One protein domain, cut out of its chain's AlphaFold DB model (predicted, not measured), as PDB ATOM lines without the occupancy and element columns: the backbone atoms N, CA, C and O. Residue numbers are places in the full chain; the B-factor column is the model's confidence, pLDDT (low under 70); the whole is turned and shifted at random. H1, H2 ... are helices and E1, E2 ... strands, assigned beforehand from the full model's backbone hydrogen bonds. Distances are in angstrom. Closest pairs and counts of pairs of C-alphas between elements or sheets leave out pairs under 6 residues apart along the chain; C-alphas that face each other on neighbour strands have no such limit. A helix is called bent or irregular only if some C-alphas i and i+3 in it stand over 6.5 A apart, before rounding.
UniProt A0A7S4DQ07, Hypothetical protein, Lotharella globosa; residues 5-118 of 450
ATOM      1  N   GLY A   5      43.150  39.922 -21.511       45.53
ATOM      2  CA  GLY A   5      43.544  40.454 -22.823       45.53
ATOM      3  C   GLY A   5      42.454  40.319 -23.890       45.53
ATOM      4  O   GLY A   5      42.217  41.255 -24.646       45.53
ATOM      5  N   GLY A   6      41.718  39.200 -23.889       56.22
ATOM      6  CA  GLY A   6      40.735  38.901 -24.938       56.22
ATOM      7  C   GLY A   6      39.480  39.780 -24.917       56.22
ATOM      8  O   GLY A   6      38.869  39.989 -25.960       56.22
ATOM      9  N   ILE A   7      39.098  40.327 -23.757       55.22
ATOM     10  CA  ILE A   7      37.924  41.211 -23.651       55.22
ATOM     11  C   ILE A   7      38.251  42.599 -24.220       55.22
ATOM     12  O   ILE A   7      37.453  43.152 -24.970       55.22
ATOM     13  N   LYS A   8      39.446  43.137 -23.932       55.28
ATOM     14  CA  LYS A   8      39.869  44.463 -24.412       55.28
ATOM     15  C   LYS A   8      40.055  44.511 -25.930       55.28
ATOM     16  O   LYS A   8      39.624  45.475 -26.548       55.28
ATOM     17  N   GLU A   9      40.637  43.473 -26.532       54.22
ATOM     18  CA  GLU A   9      40.795  43.395 -27.995       54.22
ATOM     19  C   GLU A   9      39.445  43.291 -28.720       54.22
ATOM     20  O   GLU A   9      39.248  43.950 -29.739       54.22
ATOM     21  N   LYS A  10      38.472  42.554 -28.160       60.00
ATOM     22  CA  LYS A  10      37.110  42.482 -28.715       60.00
ATOM     23  C   LYS A  10      36.347  43.806 -28.607       60.00
ATOM     24  O   LYS A  10      35.531  44.089 -29.473       60.00
ATOM     25  N   LEU A  11      36.611  44.625 -27.584       56.12
ATOM     26  CA  LEU A  11      36.012  45.960 -27.440       56.12
ATOM     27  C   LEU A  11      36.484  46.938 -28.527       56.12
ATOM     28  O   LEU A  11      35.664  47.676 -29.064       56.12
ATOM     29  N   VAL A  12      37.757  46.876 -28.926       53.78
ATOM     30  CA  VAL A  12      38.301  47.704 -30.023       53.78
ATOM     31  C   VAL A  12      37.667  47.344 -31.376       53.78
ATOM     32  O   VAL A  12      37.460  48.217 -32.215       53.78
ATOM     33  N   GLU A  13      37.283  46.080 -31.591       57.00
ATOM     34  CA  GLU A  13      36.507  45.680 -32.780       57.00
ATOM     35  C   GLU A  13      35.045  46.175 -32.749       57.00
ATOM     36  O   GLU A  13      34.399  46.253 -33.799       57.00
ATOM     37  N   LEU A  14      34.505  46.519 -31.572       56.22
ATOM     38  CA  LEU A  14      33.132  47.014 -31.425       56.22
ATOM     39  C   LEU A  14      33.012  48.515 -31.732       56.22
ATOM     40  O   LEU A  14      31.990  48.899 -32.290       56.22
ATOM     41  N   GLU A  15      34.046  49.325 -31.476       54.06
ATOM     42  CA  GLU A  15      34.034  50.794 -31.656       54.06
ATOM     43  C   GLU A  15      33.963  51.271 -33.127       54.06
ATOM     44  O   GLU A  15      33.744  52.452 -33.387       54.06
ATOM     45  N   GLY A  16      34.124  50.377 -34.114       49.31
ATOM     46  CA  GLY A  16      34.220  50.731 -35.542       49.31
ATOM     47  C   GLY A  16      33.003  50.416 -36.425       49.31
ATOM     48  O   GLY A  16      33.096  50.552 -37.646       49.31
ATOM     49  N   ILE A  17      31.887  49.936 -35.869       49.97
ATOM     50  CA  ILE A  17      30.717  49.480 -36.644       49.97
ATOM     51  C   ILE A  17      29.463  50.160 -36.091       49.97
ATOM     52  O   ILE A  17      29.164  49.959 -34.924       49.97
ATOM     53  N   ASP A  18      28.723  50.896 -36.935       54.19
ATOM     54  CA  ASP A  18      27.477  51.610 -36.593       54.19
ATOM     55  C   ASP A  18      26.558  50.784 -35.665       54.19
ATOM     56  O   ASP A  18      25.868  49.854 -36.097       54.19
ATOM     57  N   ASP A  19      26.574  51.127 -34.375       59.66
ATOM     58  CA  ASP A  19      25.971  50.349 -33.283       59.66
ATOM     59  C   ASP A  19      24.434  50.415 -33.250       59.66
ATOM     60  O   ASP A  19      23.791  49.551 -32.656       59.66
ATOM     61  N   TYR A  20      23.829  51.380 -33.950       61.00
ATOM     62  CA  TYR A  20      22.397  51.703 -33.865       61.00
ATOM     63  C   TYR A  20      21.430  50.582 -34.282       61.00
ATOM     64  O   TYR A  20      20.245  50.659 -33.986       61.00
ATOM     65  N   ASN A  21      21.904  49.535 -34.967       75.12
ATOM     66  CA  ASN A  21      21.059  48.419 -35.417       75.12
ATOM     67  C   ASN A  21      21.380  47.082 -34.731       75.12
ATOM     68  O   ASN A  21      20.922  46.033 -35.195       75.12
ATOM     69  N   ARG A  22      22.210  47.064 -33.683       82.94
ATOM     70  CA  ARG A  22      22.505  45.816 -32.969       82.94
ATOM     71  C   ARG A  22      21.406  45.517 -31.961       82.94
ATOM     72  O   ARG A  22      21.031  46.380 -31.176       82.94
ATOM     73  N   THR A  23      20.927  44.273 -31.972       91.69
ATOM     74  CA  THR A  23      20.058  43.769 -30.912       91.69
ATOM     75  C   THR A  23      20.873  43.005 -29.873       91.69
ATOM     76  O   THR A  23      21.774  42.210 -30.185       91.69
ATOM     77  N   PHE A  24      20.561  43.286 -28.620       92.31
ATOM     78  CA  PHE A  24      21.172  42.720 -27.436       92.31
ATOM     79  C   PHE A  24      20.157  41.817 -26.741       92.31
ATOM     80  O   PHE A  24      18.959  42.091 -26.719       92.31
ATOM     81  N   TYR A  25      20.648  40.732 -26.168       94.06
ATOM     82  CA  TYR A  25      19.904  39.883 -25.254       94.06
ATOM     83  C   TYR A  25      20.680  39.827 -23.948       94.06
ATOM     84  O   TYR A  25      21.903  39.945 -23.968       94.06
ATOM     85  N   TYR A  26      20.017  39.594 -22.828       92.12
ATOM     86  CA  TYR A  26      20.711  39.233 -21.596       92.12
ATOM     87  C   TYR A  26      20.113  37.964 -21.014       92.12
ATOM     88  O   TYR A  26      18.981  37.602 -21.332       92.12
ATOM     89  N   GLN A  27      20.903  37.269 -20.208       87.75
ATOM     90  CA  GLN A  27      20.433  36.128 -19.436       87.75
ATOM     91  C   GLN A  27      20.100  36.617 -18.028       87.75
ATOM     92  O   GLN A  27      20.956  37.214 -17.372       87.75
ATOM     93  N   ASP A  28      18.850  36.452 -17.604       87.69
ATOM     94  CA  ASP A  28      18.412  36.865 -16.272       87.69
ATOM     95  C   ASP A  28      18.839  35.868 -15.178       87.69
ATOM     96  O   ASP A  28      19.503  34.863 -15.433       87.69
ATOM     97  N   ALA A  29      18.473  36.161 -13.927       81.06
ATOM     98  CA  ALA A  29      18.833  35.336 -12.773       81.06
ATOM     99  C   ALA A  29      18.170  33.940 -12.761       81.06
ATOM    100  O   ALA A  29      18.565  33.096 -11.956       81.06
ATOM    101  N   VAL A  30      17.167  33.698 -13.613       85.81
ATOM    102  CA  VAL A  30      16.464  32.412 -13.770       85.81
ATOM    103  C   VAL A  30      16.971  31.668 -15.018       85.81
ATOM    104  O   VAL A  30      16.383  30.677 -15.442       85.81
ATOM    105  N   ASP A  31      18.090  32.115 -15.594       83.56
ATOM    106  CA  ASP A  31      18.677  31.606 -16.832       83.56
ATOM    107  C   ASP A  31      17.794  31.796 -18.086       83.56
ATOM    108  O   ASP A  31      18.074  31.195 -19.131       83.56
ATOM    109  N   GLU A  32      16.771  32.658 -18.043       88.25
ATOM    110  CA  GLU A  32      15.960  32.977 -19.218       88.25
ATOM    111  C   GLU A  32      16.611  34.086 -20.060       88.25
ATOM    112  O   GLU A  32      17.179  35.055 -19.555       88.25
ATOM    113  N   ILE A  33      16.551  33.931 -21.387       90.62
ATOM    114  CA  ILE A  33      17.095  34.915 -22.330       90.62
ATOM    115  C   ILE A  33      16.032  35.981 -22.600       90.62
ATOM    116  O   ILE A  33      15.055  35.715 -23.301       90.62
ATOM    117  N   GLN A  34      16.278  37.199 -22.130       94.31
ATOM    118  CA  GLN A  34      15.434  38.369 -22.359       94.31
ATOM    119  C   GLN A  34      15.927  39.154 -23.590       94.31
ATOM    120  O   GLN A  34      17.134  39.281 -23.810       94.31
ATOM    121  N   GLY A  35      15.005  39.667 -24.412       93.38
ATOM    122  CA  GLY A  35      15.292  40.505 -25.591       93.38
ATOM    123  C   GLY A  35      14.474  40.129 -26.834       93.38
ATOM    124  O   GLY A  35      13.652  39.212 -26.780       93.38
ATOM    125  N   PRO A  36      14.711  40.772 -27.995       94.50
ATOM    126  CA  PRO A  36      15.809  41.696 -28.292       94.50
ATOM    127  C   PRO A  36      15.624  43.086 -27.679       94.50
ATOM    128  O   PRO A  36      14.507  43.587 -27.629       94.50
ATOM    129  N   PHE A  37      16.735  43.716 -27.302       94.25
ATOM    130  CA  PHE A  37      16.800  45.107 -26.854       94.25
ATOM    131  C   PHE A  37      17.778  45.908 -27.708       94.25
ATOM    132  O   PHE A  37      18.776  45.377 -28.201       94.25
ATOM    133  N   THR A  38      17.507  47.191 -27.866       92.62
ATOM    134  CA  THR A  38      18.439  48.190 -28.398       92.62
ATOM    135  C   THR A  38      19.394  48.670 -27.305       92.62
ATOM    136  O   THR A  38      19.156  48.465 -26.109       92.62
ATOM    137  N   ARG A  39      20.502  49.316 -27.690       91.19
ATOM    138  CA  ARG A  39      21.432  49.905 -26.713       91.19
ATOM    139  C   ARG A  39      20.747  51.006 -25.903       91.19
ATOM    140  O   ARG A  39      21.004  51.133 -24.712       91.19
ATOM    141  N   GLU A  40      19.870  51.775 -26.537       90.38
ATOM    142  CA  GLU A  40      19.094  52.856 -25.933       90.38
ATOM    143  C   GLU A  40      18.111  52.335 -24.875       90.38
ATOM    144  O   GLU A  40      18.014  52.921 -23.800       90.38
ATOM    145  N   GLU A  41      17.437  51.208 -25.127       93.06
ATOM    146  CA  GLU A  41      16.581  50.554 -24.124       93.06
ATOM    147  C   GLU A  41      17.396  50.072 -22.918       93.06
ATOM    148  O   GLU A  41      17.017  50.330 -21.777       93.06
ATOM    149  N   LEU A  42      18.562  49.453 -23.154       92.94
ATOM    150  CA  LEU A  42      19.461  49.042 -22.069       92.94
ATOM    151  C   LEU A  42      20.024  50.239 -21.284       92.94
ATOM    152  O   LEU A  42      20.199  50.138 -20.072       92.94
ATOM    153  N   LEU A  43      20.284  51.373 -21.945       88.56
ATOM    154  CA  LEU A  43      20.656  52.627 -21.281       88.56
ATOM    155  C   LEU A  43      19.514  53.168 -20.411       88.56
ATOM    156  O   LEU A  43      19.782  53.696 -19.336       88.56
ATOM    157  N   GLY A  44      18.260  53.010 -20.841       89.06
ATOM    158  CA  GLY A  44      17.081  53.373 -20.050       89.06
ATOM    159  C   GLY A  44      16.943  52.564 -18.758       89.06
ATOM    160  O   GLY A  44      16.440  53.084 -17.771       89.06
ATOM    161  N   TRP A  45      17.447  51.326 -18.741       92.31
ATOM    162  CA  TRP A  45      17.459  50.441 -17.565       92.31
ATOM    163  C   TRP A  45      18.793  50.424 -16.816       92.31
ATOM    164  O   TRP A  45      19.032  49.560 -15.971       92.31
ATOM    165  N   ARG A  46      19.686  51.374 -17.109       87.00
ATOM    166  CA  ARG A  46      21.017  51.469 -16.493       87.00
ATOM    167  C   ARG A  46      20.972  51.571 -14.960       87.00
ATOM    168  O   ARG A  46      21.916  51.131 -14.300       87.00
ATOM    169  N   GLY A  47      19.898  52.137 -14.408       85.50
ATOM    170  CA  GLY A  47      19.649  52.229 -12.966       85.50
ATOM    171  C   GLY A  47      19.080  50.960 -12.328       85.50
ATOM    172  O   GLY A  47      19.223  50.791 -11.122       85.50
ATOM    173  N   ASP A  48      18.511  50.052 -13.126       89.69
ATOM    174  CA  ASP A  48      17.784  48.864 -12.652       89.69
ATOM    175  C   ASP A  48      18.552  47.555 -12.880       89.69
ATOM    176  O   ASP A  48      18.305  46.552 -12.206       89.69
ATOM    177  N   LEU A  49      19.486  47.542 -13.836       90.62
ATOM    178  CA  LEU A  49      20.251  46.353 -14.198       90.62
ATOM    179  C   LEU A  49      21.653  46.349 -13.566       90.62
ATOM    180  O   LEU A  49      22.339  47.376 -13.532       90.62
ATOM    181  N   PRO A  50      22.131  45.184 -13.099       90.62
ATOM    182  CA  PRO A  50      23.451  45.068 -12.497       90.62
ATOM    183  C   PRO A  50      24.555  45.156 -13.560       90.62
ATOM    184  O   PRO A  50      24.443  44.621 -14.666       90.62
ATOM    185  N   MET A  51      25.663  45.822 -13.231       89.44
ATOM    186  CA  MET A  51      26.759  46.086 -14.179       89.44
ATOM    187  C   MET A  51      27.451  44.818 -14.718       89.44
ATOM    188  O   MET A  51      28.035  44.843 -15.806       89.44
ATOM    189  N   ASP A  52      27.399  43.714 -13.971       90.94
ATOM    190  CA  ASP A  52      27.955  42.405 -14.330       90.94
ATOM    191  C   ASP A  52      26.959  41.492 -15.061       90.94
ATOM    192  O   ASP A  52      27.257  40.312 -15.260       90.94
ATOM    193  N   LEU A  53      25.806  42.018 -15.486       91.12
ATOM    194  CA  LEU A  53      24.822  41.265 -16.256       91.12
ATOM    195  C   LEU A  53      25.424  40.805 -17.601       91.12
ATOM    196  O   LEU A  53      25.914  41.643 -18.369       91.12
ATOM    197  N   PRO A  54      25.405  39.497 -17.917       90.94
ATOM    198  CA  PRO A  54      25.925  38.984 -19.176       90.94
ATOM    199  C   PRO A  54      24.991  39.334 -20.343       90.94
ATOM    200  O   PRO A  54      23.824  38.947 -20.384       90.94
ATOM    201  N   ILE A  55      25.545  40.030 -21.331       91.38
ATOM    202  CA  ILE A  55      24.919  40.433 -22.585       91.38
ATOM    203  C   ILE A  55      25.390  39.525 -23.725       91.38
ATOM    204  O   ILE A  55      26.585  39.361 -23.998       91.38
ATOM    205  N   ILE A  56      24.420  38.963 -24.436       90.75
ATOM    206  CA  ILE A  56      24.582  38.107 -25.605       90.75
ATOM    207  C   ILE A  56      24.196  38.917 -26.846       90.75
ATOM    208  O   ILE A  56      23.071  39.396 -26.976       90.75
ATOM    209  N   LEU A  57      25.117  39.041 -27.801       85.25
ATOM    210  CA  LEU A  57      24.833  39.656 -29.100       85.25
ATOM    211  C   LEU A  57      24.054  38.682 -29.995       85.25
ATOM    212  O   LEU A  57      24.365  37.493 -30.036       85.25
ATOM    213  N   GLU A  58      23.099  39.174 -30.785       80.00
ATOM    214  CA  GLU A  58      22.292  38.345 -31.700       80.00
ATOM    215  C   GLU A  58      23.141  37.434 -32.605       80.00
ATOM    216  O   GLU A  58      22.864  36.243 -32.751       80.00
ATOM    217  N   LYS A  59      24.250  37.958 -33.146       66.94
ATOM    218  CA  LYS A  59      25.180  37.183 -33.988       66.94
ATOM    219  C   LYS A  59      25.928  36.087 -33.217       66.94
ATOM    220  O   LYS A  59      26.354  35.109 -33.831       66.94
ATOM    221  N   ALA A  60      26.059  36.218 -31.897       59.47
ATOM    222  CA  ALA A  60      26.708  35.238 -31.030       59.47
ATOM    223  C   ALA A  60      25.799  34.040 -30.697       59.47
ATOM    224  O   ALA A  60      26.316  32.960 -30.424       59.47
ATOM    225  N   LYS A  61      24.462  34.145 -30.844       55.25
ATOM    226  CA  LYS A  61      23.557  32.975 -30.715       55.25
ATOM    227  C   LYS A  61      23.924  31.827 -31.664       55.25
ATOM    228  O   LYS A  61      23.607  30.673 -31.394       55.25
ATOM    229  N   ILE A  62      24.610  32.129 -32.767       51.62
ATOM    230  CA  ILE A  62      24.980  31.158 -33.804       51.62
ATOM    231  C   ILE A  62      26.272  30.396 -33.438       51.62
ATOM    232  O   ILE A  62      26.536  29.329 -33.997       51.62
ATOM    233  N   ARG A  63      27.074  30.876 -32.474       50.56
ATOM    234  CA  ARG A  63      28.331  30.231 -32.059       50.56
ATOM    235  C   ARG A  63      28.388  30.092 -30.535       50.56
ATOM    236  O   ARG A  63      28.690  31.042 -29.829       50.56
ATOM    237  N   LYS A  64      28.188  28.868 -30.028       52.94
ATOM    238  CA  LYS A  64      28.261  28.479 -28.596       52.94
ATOM    239  C   LYS A  64      29.608  28.755 -27.888       52.94
ATOM    240  O   LYS A  64      29.795  28.322 -26.758       52.94
ATOM    241  N   THR A  65      30.570  29.397 -28.545       48.12
ATOM    242  CA  THR A  65      31.954  29.546 -28.071       48.12
ATOM    243  C   THR A  65      32.318  30.965 -27.650       48.12
ATOM    244  O   THR A  65      33.451  31.186 -27.227       48.12
ATOM    245  N   ASP A  66      31.408  31.931 -27.764       68.00
ATOM    246  CA  ASP A  66      31.706  33.315 -27.412       68.00
ATOM    247  C   ASP A  66      31.330  33.620 -25.958       68.00
ATOM    248  O   ASP A  66      30.195  33.424 -25.532       68.00
ATOM    249  N   GLN A  67      32.319  34.090 -25.189       77.62
ATOM    250  CA  GLN A  67      32.099  34.633 -23.850       77.62
ATOM    251  C   GLN A  67      31.102  35.803 -23.929       77.62
ATOM    252  O   GLN A  67      31.256  36.644 -24.823       77.62
ATOM    253  N   PRO A  68      30.111  35.878 -23.023       82.62
ATOM    254  CA  PRO A  68      29.180  36.998 -22.987       82.62
ATOM    255  C   PRO A  68      29.936  38.307 -22.719       82.62
ATOM    256  O   PRO A  68      30.907  38.334 -21.958       82.62
ATOM    257  N   LEU A  69      29.494  39.395 -23.351       87.38
ATOM    258  CA  LEU A  69      29.919  40.743 -22.965       87.38
ATOM    259  C   LEU A  69      29.240  41.091 -21.638       87.38
ATOM    260  O   LEU A  69      28.197  40.534 -21.332       87.38
ATOM    261  N   LEU A  70      29.795  41.998 -20.839       90.00
ATOM    262  CA  LEU A  70      29.092  42.475 -19.639       90.00
ATOM    263  C   LEU A  70      28.384  43.787 -19.951       90.00
ATOM    264  O   LEU A  70      28.910  44.597 -20.723       90.00
ATOM    265  N   LEU A  71      27.229  44.005 -19.325       88.75
ATOM    266  CA  LEU A  71      26.405  45.196 -19.519       88.75
ATOM    267  C   LEU A  71      27.209  46.484 -19.336       88.75
ATOM    268  O   LEU A  71      27.124  47.367 -20.185       88.75
ATOM    269  N   ALA A  72      28.077  46.553 -18.320       88.75
ATOM    270  CA  ALA A  72      28.943  47.710 -18.113       88.75
ATOM    271  C   ALA A  72      29.752  48.082 -19.365       88.75
ATOM    272  O   ALA A  72      29.851  49.248 -19.719       88.75
ATOM    273  N   TYR A  73      30.296  47.107 -20.092       90.12
ATOM    274  CA  TYR A  73      31.071  47.391 -21.301       90.12
ATOM    275  C   TYR A  73      30.190  47.818 -22.477       90.12
ATOM    276  O   TYR A  73      30.593  48.683 -23.246       90.12
ATOM    277  N   VAL A  74      28.981  47.263 -22.588       88.56
ATOM    278  CA  VAL A  74      28.013  47.632 -23.636       88.56
ATOM    279  C   VAL A  74      27.505  49.068 -23.450       88.56
ATOM    280  O   VAL A  74      27.314  49.805 -24.422       88.56
ATOM    281  N   LEU A  75      27.327  49.497 -22.198       89.25
ATOM    282  CA  LEU A  75      26.859  50.845 -21.869       89.25
ATOM    283  C   LEU A  75      27.982  51.897 -21.850       89.25
ATOM    284  O   LEU A  75      27.686  53.087 -21.903       89.25
ATOM    285  N   GLY A  76      29.257  51.489 -21.861       88.69
ATOM    286  CA  GLY A  76      30.414  52.395 -21.743       88.69
ATOM    287  C   GLY A  76      30.891  52.633 -20.301       88.69
ATOM    288  O   GLY A  76      31.765  53.457 -20.055       88.69
ATOM    289  N   ASP A  77      30.375  51.858 -19.352       88.00
ATOM    290  CA  ASP A  77      30.627  51.901 -17.907       88.00
ATOM    291  C   ASP A  77      31.748  50.955 -17.440       88.00
ATOM    292  O   ASP A  77      31.903  50.679 -16.247       88.00
ATOM    293  N   GLY A  78      32.563  50.442 -18.366       87.06
ATOM    294  CA  GLY A  78      33.611  49.460 -18.063       87.06
ATOM    295  C   GLY A  78      34.605  49.921 -16.988       87.06
ATOM    296  O   GLY A  78      35.052  49.116 -16.172       87.06
ATOM    297  N   SER A  79      34.917  51.218 -16.930       82.19
ATOM    298  CA  SER A  79      35.804  51.791 -15.909       82.19
ATOM    299  C   SER A  79      35.194  51.748 -14.504       82.19
ATOM    300  O   SER A  79      35.893  51.408 -13.548       82.19
ATOM    301  N   MET A  80      33.892  52.028 -14.372       81.06
ATOM    302  CA  MET A  80      33.178  51.939 -13.093       81.06
ATOM    303  C   MET A  80      33.123  50.498 -12.595       81.06
ATOM    304  O   MET A  80      33.368  50.241 -11.416       81.06
ATOM    305  N   TYR A  81      32.883  49.552 -13.500       84.88
ATOM    306  CA  TYR A  81      32.850  48.133 -13.165       84.88
ATOM    307  C   TYR A  81      34.211  47.589 -12.705       84.88
ATOM    308  O   TYR A  81      34.289  46.861 -11.713       84.88
ATOM    309  N   GLU A  82      35.307  47.962 -13.370       85.88
ATOM    310  CA  GLU A  82      36.651  47.552 -12.940       85.88
ATOM    311  C   GLU A  82      37.064  48.202 -11.608       85.88
ATOM    312  O   GLU A  82      37.724  47.556 -10.790       85.88
ATOM    313  N   TYR A  83      36.625  49.435 -11.337       79.25
ATOM    314  CA  TYR A  83      36.824  50.070 -10.032       79.25
ATOM    315  C   TYR A  83      36.006  49.377  -8.928       79.25
ATOM    316  O   TYR A  83      36.531  49.083  -7.854       79.25
ATOM    317  N   TRP A  84      34.752  49.009  -9.201       83.88
ATOM    318  CA  TRP A  84      33.957  48.201  -8.275       83.88
ATOM    319  C   TRP A  84      34.634  46.853  -7.971       83.88
ATOM    320  O   TRP A  84      34.753  46.457  -6.809       83.88
ATOM    321  N   LYS A  85      35.163  46.176  -8.997       82.38
ATOM    322  CA  LYS A  85      35.940  44.939  -8.830       82.38
ATOM    323  C   LYS A  85      37.171  45.120  -7.952       82.38
ATOM    324  O   LYS A  85      37.515  44.191  -7.221       82.38
ATOM    325  N   SER A  86      37.875  46.251  -8.041       81.31
ATOM    326  CA  SER A  86      39.047  46.472  -7.188       81.31
ATOM    327  C   SER A  86      38.638  46.613  -5.725       81.31
ATOM    328  O   SER A  86      39.264  45.990  -4.878       81.31
ATOM    329  N   LEU A  87      37.531  47.307  -5.439       74.31
ATOM    330  CA  LEU A  87      36.979  47.402  -4.080       74.31
ATOM    331  C   LEU A  87      36.529  46.041  -3.527       74.31
ATOM    332  O   LEU A  87      36.695  45.768  -2.340       74.31
ATOM    333  N   ALA A  88      35.988  45.161  -4.374       75.31
ATOM    334  CA  ALA A  88      35.635  43.801  -3.965       75.31
ATOM    335  C   ALA A  88      36.870  42.948  -3.608       75.31
ATOM    336  O   ALA A  88      36.784  42.071  -2.753       75.31
ATOM    337  N   LYS A  89      38.038  43.208  -4.214       68.56
ATOM    338  CA  LYS A  89      39.284  42.476  -3.914       68.56
ATOM    339  C   LYS A  89      39.902  42.835  -2.565       68.56
ATOM    340  O   LYS A  89      40.614  42.000  -2.016       68.56
ATOM    341  N   ASP A  90      39.594  44.003  -2.007       64.62
ATOM    342  CA  ASP A  90      40.161  44.485  -0.737       64.62
ATOM    343  C   ASP A  90      39.567  43.785   0.511       64.62
ATOM    344  O   ASP A  90      39.726  44.244   1.640       64.62
ATOM    345  N   GLY A  91      38.891  42.644   0.335       51.78
ATOM    346  CA  GLY A  91      38.453  41.766   1.426       51.78
ATOM    347  C   GLY A  91      37.164  42.195   2.128       51.78
ATOM    348  O   GLY A  91      36.702  41.496   3.026       51.78
ATOM    349  N   THR A  92      36.538  43.302   1.714       55.72
ATOM    350  CA  THR A  92      35.258  43.759   2.286       55.72
ATOM    351  C   THR A  92      34.030  43.018   1.747       55.72
ATOM    352  O   THR A  92      32.951  43.136   2.324       55.72
ATOM    353  N   ARG A  93      34.169  42.236   0.669       54.78
ATOM    354  CA  ARG A  93      33.129  41.353   0.111       54.78
ATOM    355  C   ARG A  93      33.794  40.183  -0.602       54.78
ATOM    356  O   ARG A  93      34.740  40.401  -1.343       54.78
ATOM    357  N   ASP A  94      33.310  38.967  -0.376       46.72
ATOM    358  CA  ASP A  94      33.852  37.754  -0.991       46.72
ATOM    359  C   ASP A  94      33.533  37.721  -2.505       46.72
ATOM    360  O   ASP A  94      32.362  37.611  -2.871       46.72
ATOM    361  N   PRO A  95      34.529  37.824  -3.407       45.16
ATOM    362  CA  PRO A  95      34.306  37.785  -4.852       45.16
ATOM    363  C   PRO A  95      34.039  36.365  -5.382       45.16
ATOM    364  O   PRO A  95      33.886  36.190  -6.591       45.16
ATOM    365  N   SER A  96      34.014  35.344  -4.513       45.22
ATOM    366  CA  SER A  96      33.796  33.943  -4.887       45.22
ATOM    367  C   SER A  96      32.337  33.473  -4.823       45.22
ATOM    368  O   SER A  96      32.055  32.335  -5.201       45.22
ATOM    369  N   SER A  97      31.384  34.333  -4.439       48.22
ATOM    370  CA  SER A  97      29.959  34.042  -4.632       48.22
ATOM    371  C   SER A  97      29.650  34.020  -6.135       48.22
ATOM    372  O   SER A  97      29.552  35.060  -6.779       48.22
ATOM    373  N   SER A  98      29.557  32.824  -6.705       41.25
ATOM    374  CA  SER A  98      29.534  32.532  -8.143       41.25
ATOM    375  C   SER A  98      28.206  32.843  -8.856       41.25
ATOM    376  O   SER A  98      27.772  32.063  -9.701       41.25
ATOM    377  N   GLY A  99      27.541  33.947  -8.512       54.88
ATOM    378  CA  GLY A  99      26.356  34.437  -9.218       54.88
ATOM    379  C   GLY A  99      26.712  35.617 -10.120       54.88
ATOM    380  O   GLY A  99      27.479  36.486  -9.720       54.88
ATOM    381  N   TYR A 100      26.162  35.656 -11.331       54.84
ATOM    382  CA  TYR A 100      26.018  36.922 -12.058       54.84
ATOM    383  C   TYR A 100      24.998  37.806 -11.307       54.84
ATOM    384  O   TYR A 100      24.246  37.285 -10.480       54.84
ATOM    385  N   CYS A 101      24.950  39.112 -11.590       61.00
ATOM    386  CA  CYS A 101      24.011  40.075 -10.986       61.00
ATOM    387  C   CYS A 101      24.344  40.521  -9.549       61.00
ATOM    388  O   CYS A 101      23.442  40.822  -8.766       61.00
ATOM    389  N   ILE A 102      25.627  40.556  -9.177       69.06
ATOM    390  CA  ILE A 102      26.075  40.959  -7.828       69.06
ATOM    391  C   ILE A 102      26.614  42.392  -7.824       69.06
ATOM    392  O   ILE A 102      26.630  43.058  -6.780       69.06
ATOM    393  N   ALA A 103      27.066  42.884  -8.980       76.19
ATOM    394  CA  ALA A 103      27.497  44.265  -9.090       76.19
ATOM    395  C   ALA A 103      26.302  45.209  -8.863       76.19
ATOM    396  O   ALA A 103      25.212  44.940  -9.370       76.19
ATOM    397  N   PRO A 104      26.486  46.318  -8.120       83.06
ATOM    398  CA  PRO A 104      25.457  47.340  -8.002       83.06
ATOM    399  C   PRO A 104      25.114  47.884  -9.389       83.06
ATOM    400  O   PRO A 104      25.899  47.761 -10.340       83.06
ATOM    401  N   THR A 105      23.951  48.510  -9.495       84.50
ATOM    402  CA  THR A 105      23.595  49.244 -10.706       84.50
ATOM    403  C   THR A 105      24.540  50.438 -10.869       84.50
ATOM    404  O   THR A 105      25.224  50.859  -9.924       84.50
ATOM    405  N   ALA A 106      24.643  50.979 -12.082       73.69
ATOM    406  CA  ALA A 106      25.536  52.112 -12.322       73.69
ATOM    407  C   ALA A 106      25.122  53.344 -11.489       73.69
ATOM    408  O   ALA A 106      25.980  54.093 -11.022       73.69
ATOM    409  N   GLU A 107      23.821  53.523 -11.244       77.50
ATOM    410  CA  GLU A 107      23.276  54.623 -10.440       77.50
ATOM    411  C   GLU A 107      23.499  54.434  -8.937       77.50
ATOM    412  O   GLU A 107      23.887  55.386  -8.251       77.50
ATOM    413  N   ASP A 108      23.352  53.208  -8.425       79.38
ATOM    414  CA  ASP A 108      23.725  52.874  -7.047       79.38
ATOM    415  C   ASP A 108      25.205  53.179  -6.810       79.38
ATOM    416  O   ASP A 108      25.591  53.766  -5.794       79.38
ATOM    417  N   TYR A 109      26.052  52.823  -7.779       75.38
ATOM    418  CA  TYR A 109      27.480  53.083  -7.698       75.38
ATOM    419  C   TYR A 109      27.806  54.577  -7.755       75.38
ATOM    420  O   TYR A 109      28.587  55.065  -6.935       75.38
ATOM    421  N   ALA A 110      27.174  55.319  -8.666       72.06
ATOM    422  CA  ALA A 110      27.305  56.770  -8.750       72.06
ATOM    423  C   ALA A 110      26.867  57.451  -7.443       72.06
ATOM    424  O   ALA A 110      27.544  58.363  -6.972       72.06
ATOM    425  N   SER A 111      25.807  56.957  -6.801       73.31
ATOM    426  CA  SER A 111      25.304  57.461  -5.518       73.31
ATOM    427  C   SER A 111      26.248  57.152  -4.353       73.31
ATOM    428  O   SER A 111      26.518  58.021  -3.523       73.31
ATOM    429  N   ILE A 112      26.812  55.940  -4.294       71.31
ATOM    430  CA  ILE A 112      27.839  55.569  -3.304       71.31
ATOM    431  C   ILE A 112      29.091  56.434  -3.489       71.31
ATOM    432  O   ILE A 112      29.669  56.911  -2.508       71.31
ATOM    433  N   TYR A 113      29.499  56.663  -4.736       67.19
ATOM    434  CA  TYR A 113      30.646  57.497  -5.071       67.19
ATOM    435  C   TYR A 113      30.404  58.967  -4.704       67.19
ATOM    436  O   TYR A 113      31.236  59.571  -4.026       67.19
ATOM    437  N   ALA A 114      29.238  59.517  -5.052       65.69
ATOM    438  CA  ALA A 114      28.829  60.873  -4.695       65.69
ATOM    439  C   ALA A 114      28.769  61.062  -3.174       65.69
ATOM    440  O   ALA A 114      29.341  62.015  -2.653       65.69
ATOM    441  N   LYS A 115      28.188  60.110  -2.437       61.12
ATOM    442  CA  LYS A 115      28.125  60.150  -0.969       61.12
ATOM    443  C   LYS A 115      29.505  60.045  -0.322       61.12
ATOM    444  O   LYS A 115      29.766  60.691   0.689       61.12
ATOM    445  N   LYS A 116      30.422  59.263  -0.900       58.25
ATOM    446  CA  LYS A 116      31.820  59.202  -0.446       58.25
ATOM    447  C   LYS A 116      32.539  60.535  -0.679       58.25
ATOM    448  O   LYS A 116      33.259  60.983   0.210       58.25
ATOM    449  N   MET A 117      32.292  61.190  -1.814       54.06
ATOM    450  CA  MET A 117      32.799  62.537  -2.107       54.06
ATOM    451  C   MET A 117      32.175  63.611  -1.199       54.06
ATOM    452  O   MET A 117      32.858  64.539  -0.771       54.06
ATOM    453  N   GLU A 118      30.901  63.474  -0.835       49.75
ATOM    454  CA  GLU A 118      30.189  64.370   0.084       49.75
ATOM    455  C   GLU A 118      30.693  64.230   1.534       49.75
ATOM    456  O   GLU A 118      30.918  65.219   2.233       49.75
TER     457      GLU A 118
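This is residues 5 to 118 of the 450 residues of the protein "Hypothetical protein" of Lotharella globosa (UniProt A0A7S4DQ07). A small three-stranded sheet has the short helices H2, H3 and H4 at its borders, and from this body H5 and H6 run off at one end, spreading apart along the longest axis. H1 sits off the sheet, near H4. The 114 printed residues hold H1 E1 E2 H2 E3 H3 H4 H5 H6; the antiparallel sheet runs E2, E1, E3. The class is mostly helix, and the whole is compact, with a radius of gyration of the C-alphas of 14.7 A and spans of 43 by 29 by 28 A.

Find C-alpha 5 at (43.544, 40.454, -22.823), where H1, residues 5 to 14, begins its 15.0 A. Then come E1, 24 to 27, E2, 33 to 37, H2, 39 to 44, E3, 54 to 57, H3, 58 to 62, and H4, 71 to 75. H5, 78 to 92, spans 21.2 A and is irregular, C-alphas 89 and 92 being 7.5 A apart. H6, 106 to 118, spans 18.1 A and ends at (30.189, 64.370, 0.084).

Look at the hairpin E1 and E2, antiparallel, with N 24 and O 37 2.8 A apart. E3 is antiparallel to E1, with N 56 and O 25 at 2.7 A. E2, H2 and E3 form a split strand-helix-strand unit, E1 between its two same-way strands, with a right-handed crossover. H4 only grazes the sheet with residues 71 to 74, H3 with 58 to 61, and H2, only just on it with 5 C-alpha pairs within 10 A, with 39 to 42. H2 touches H4, closest C-alphas Leu 43 and Leu 75, 6.5 A. H4 and H5, by its residues 78 to 81 alone, touch only at the corner, and only just, with 3 C-alpha pairs within 8 A; the closest are Ala 72 and Gly 78, 5.0 A. H5 and H6 are close but not clearly touching, closest C-alphas Met 80 and Ala 106, 7.7 A, at a steep tilt of 66 degrees, the same way. Every O i to N i+4 pair is within hydrogen-bond range in H1, H2, H4 and H6, but 8 of 11 in H5 and 0 of 1 in H3, where 1 of 2 O i to N i+3 pairs is.

The C-alphas farthest apart, those of Ile 62 and Glu 118, are 47.7 A apart. The printed part has no cut, and the link from H5 to H6, 13 residues, is long. Residues 89 to 94 and 113 to 118 stand free. Look for pLDDT under 70 in residues 5 to 20, 59 to 66, 89 to 102 and 113 to 118.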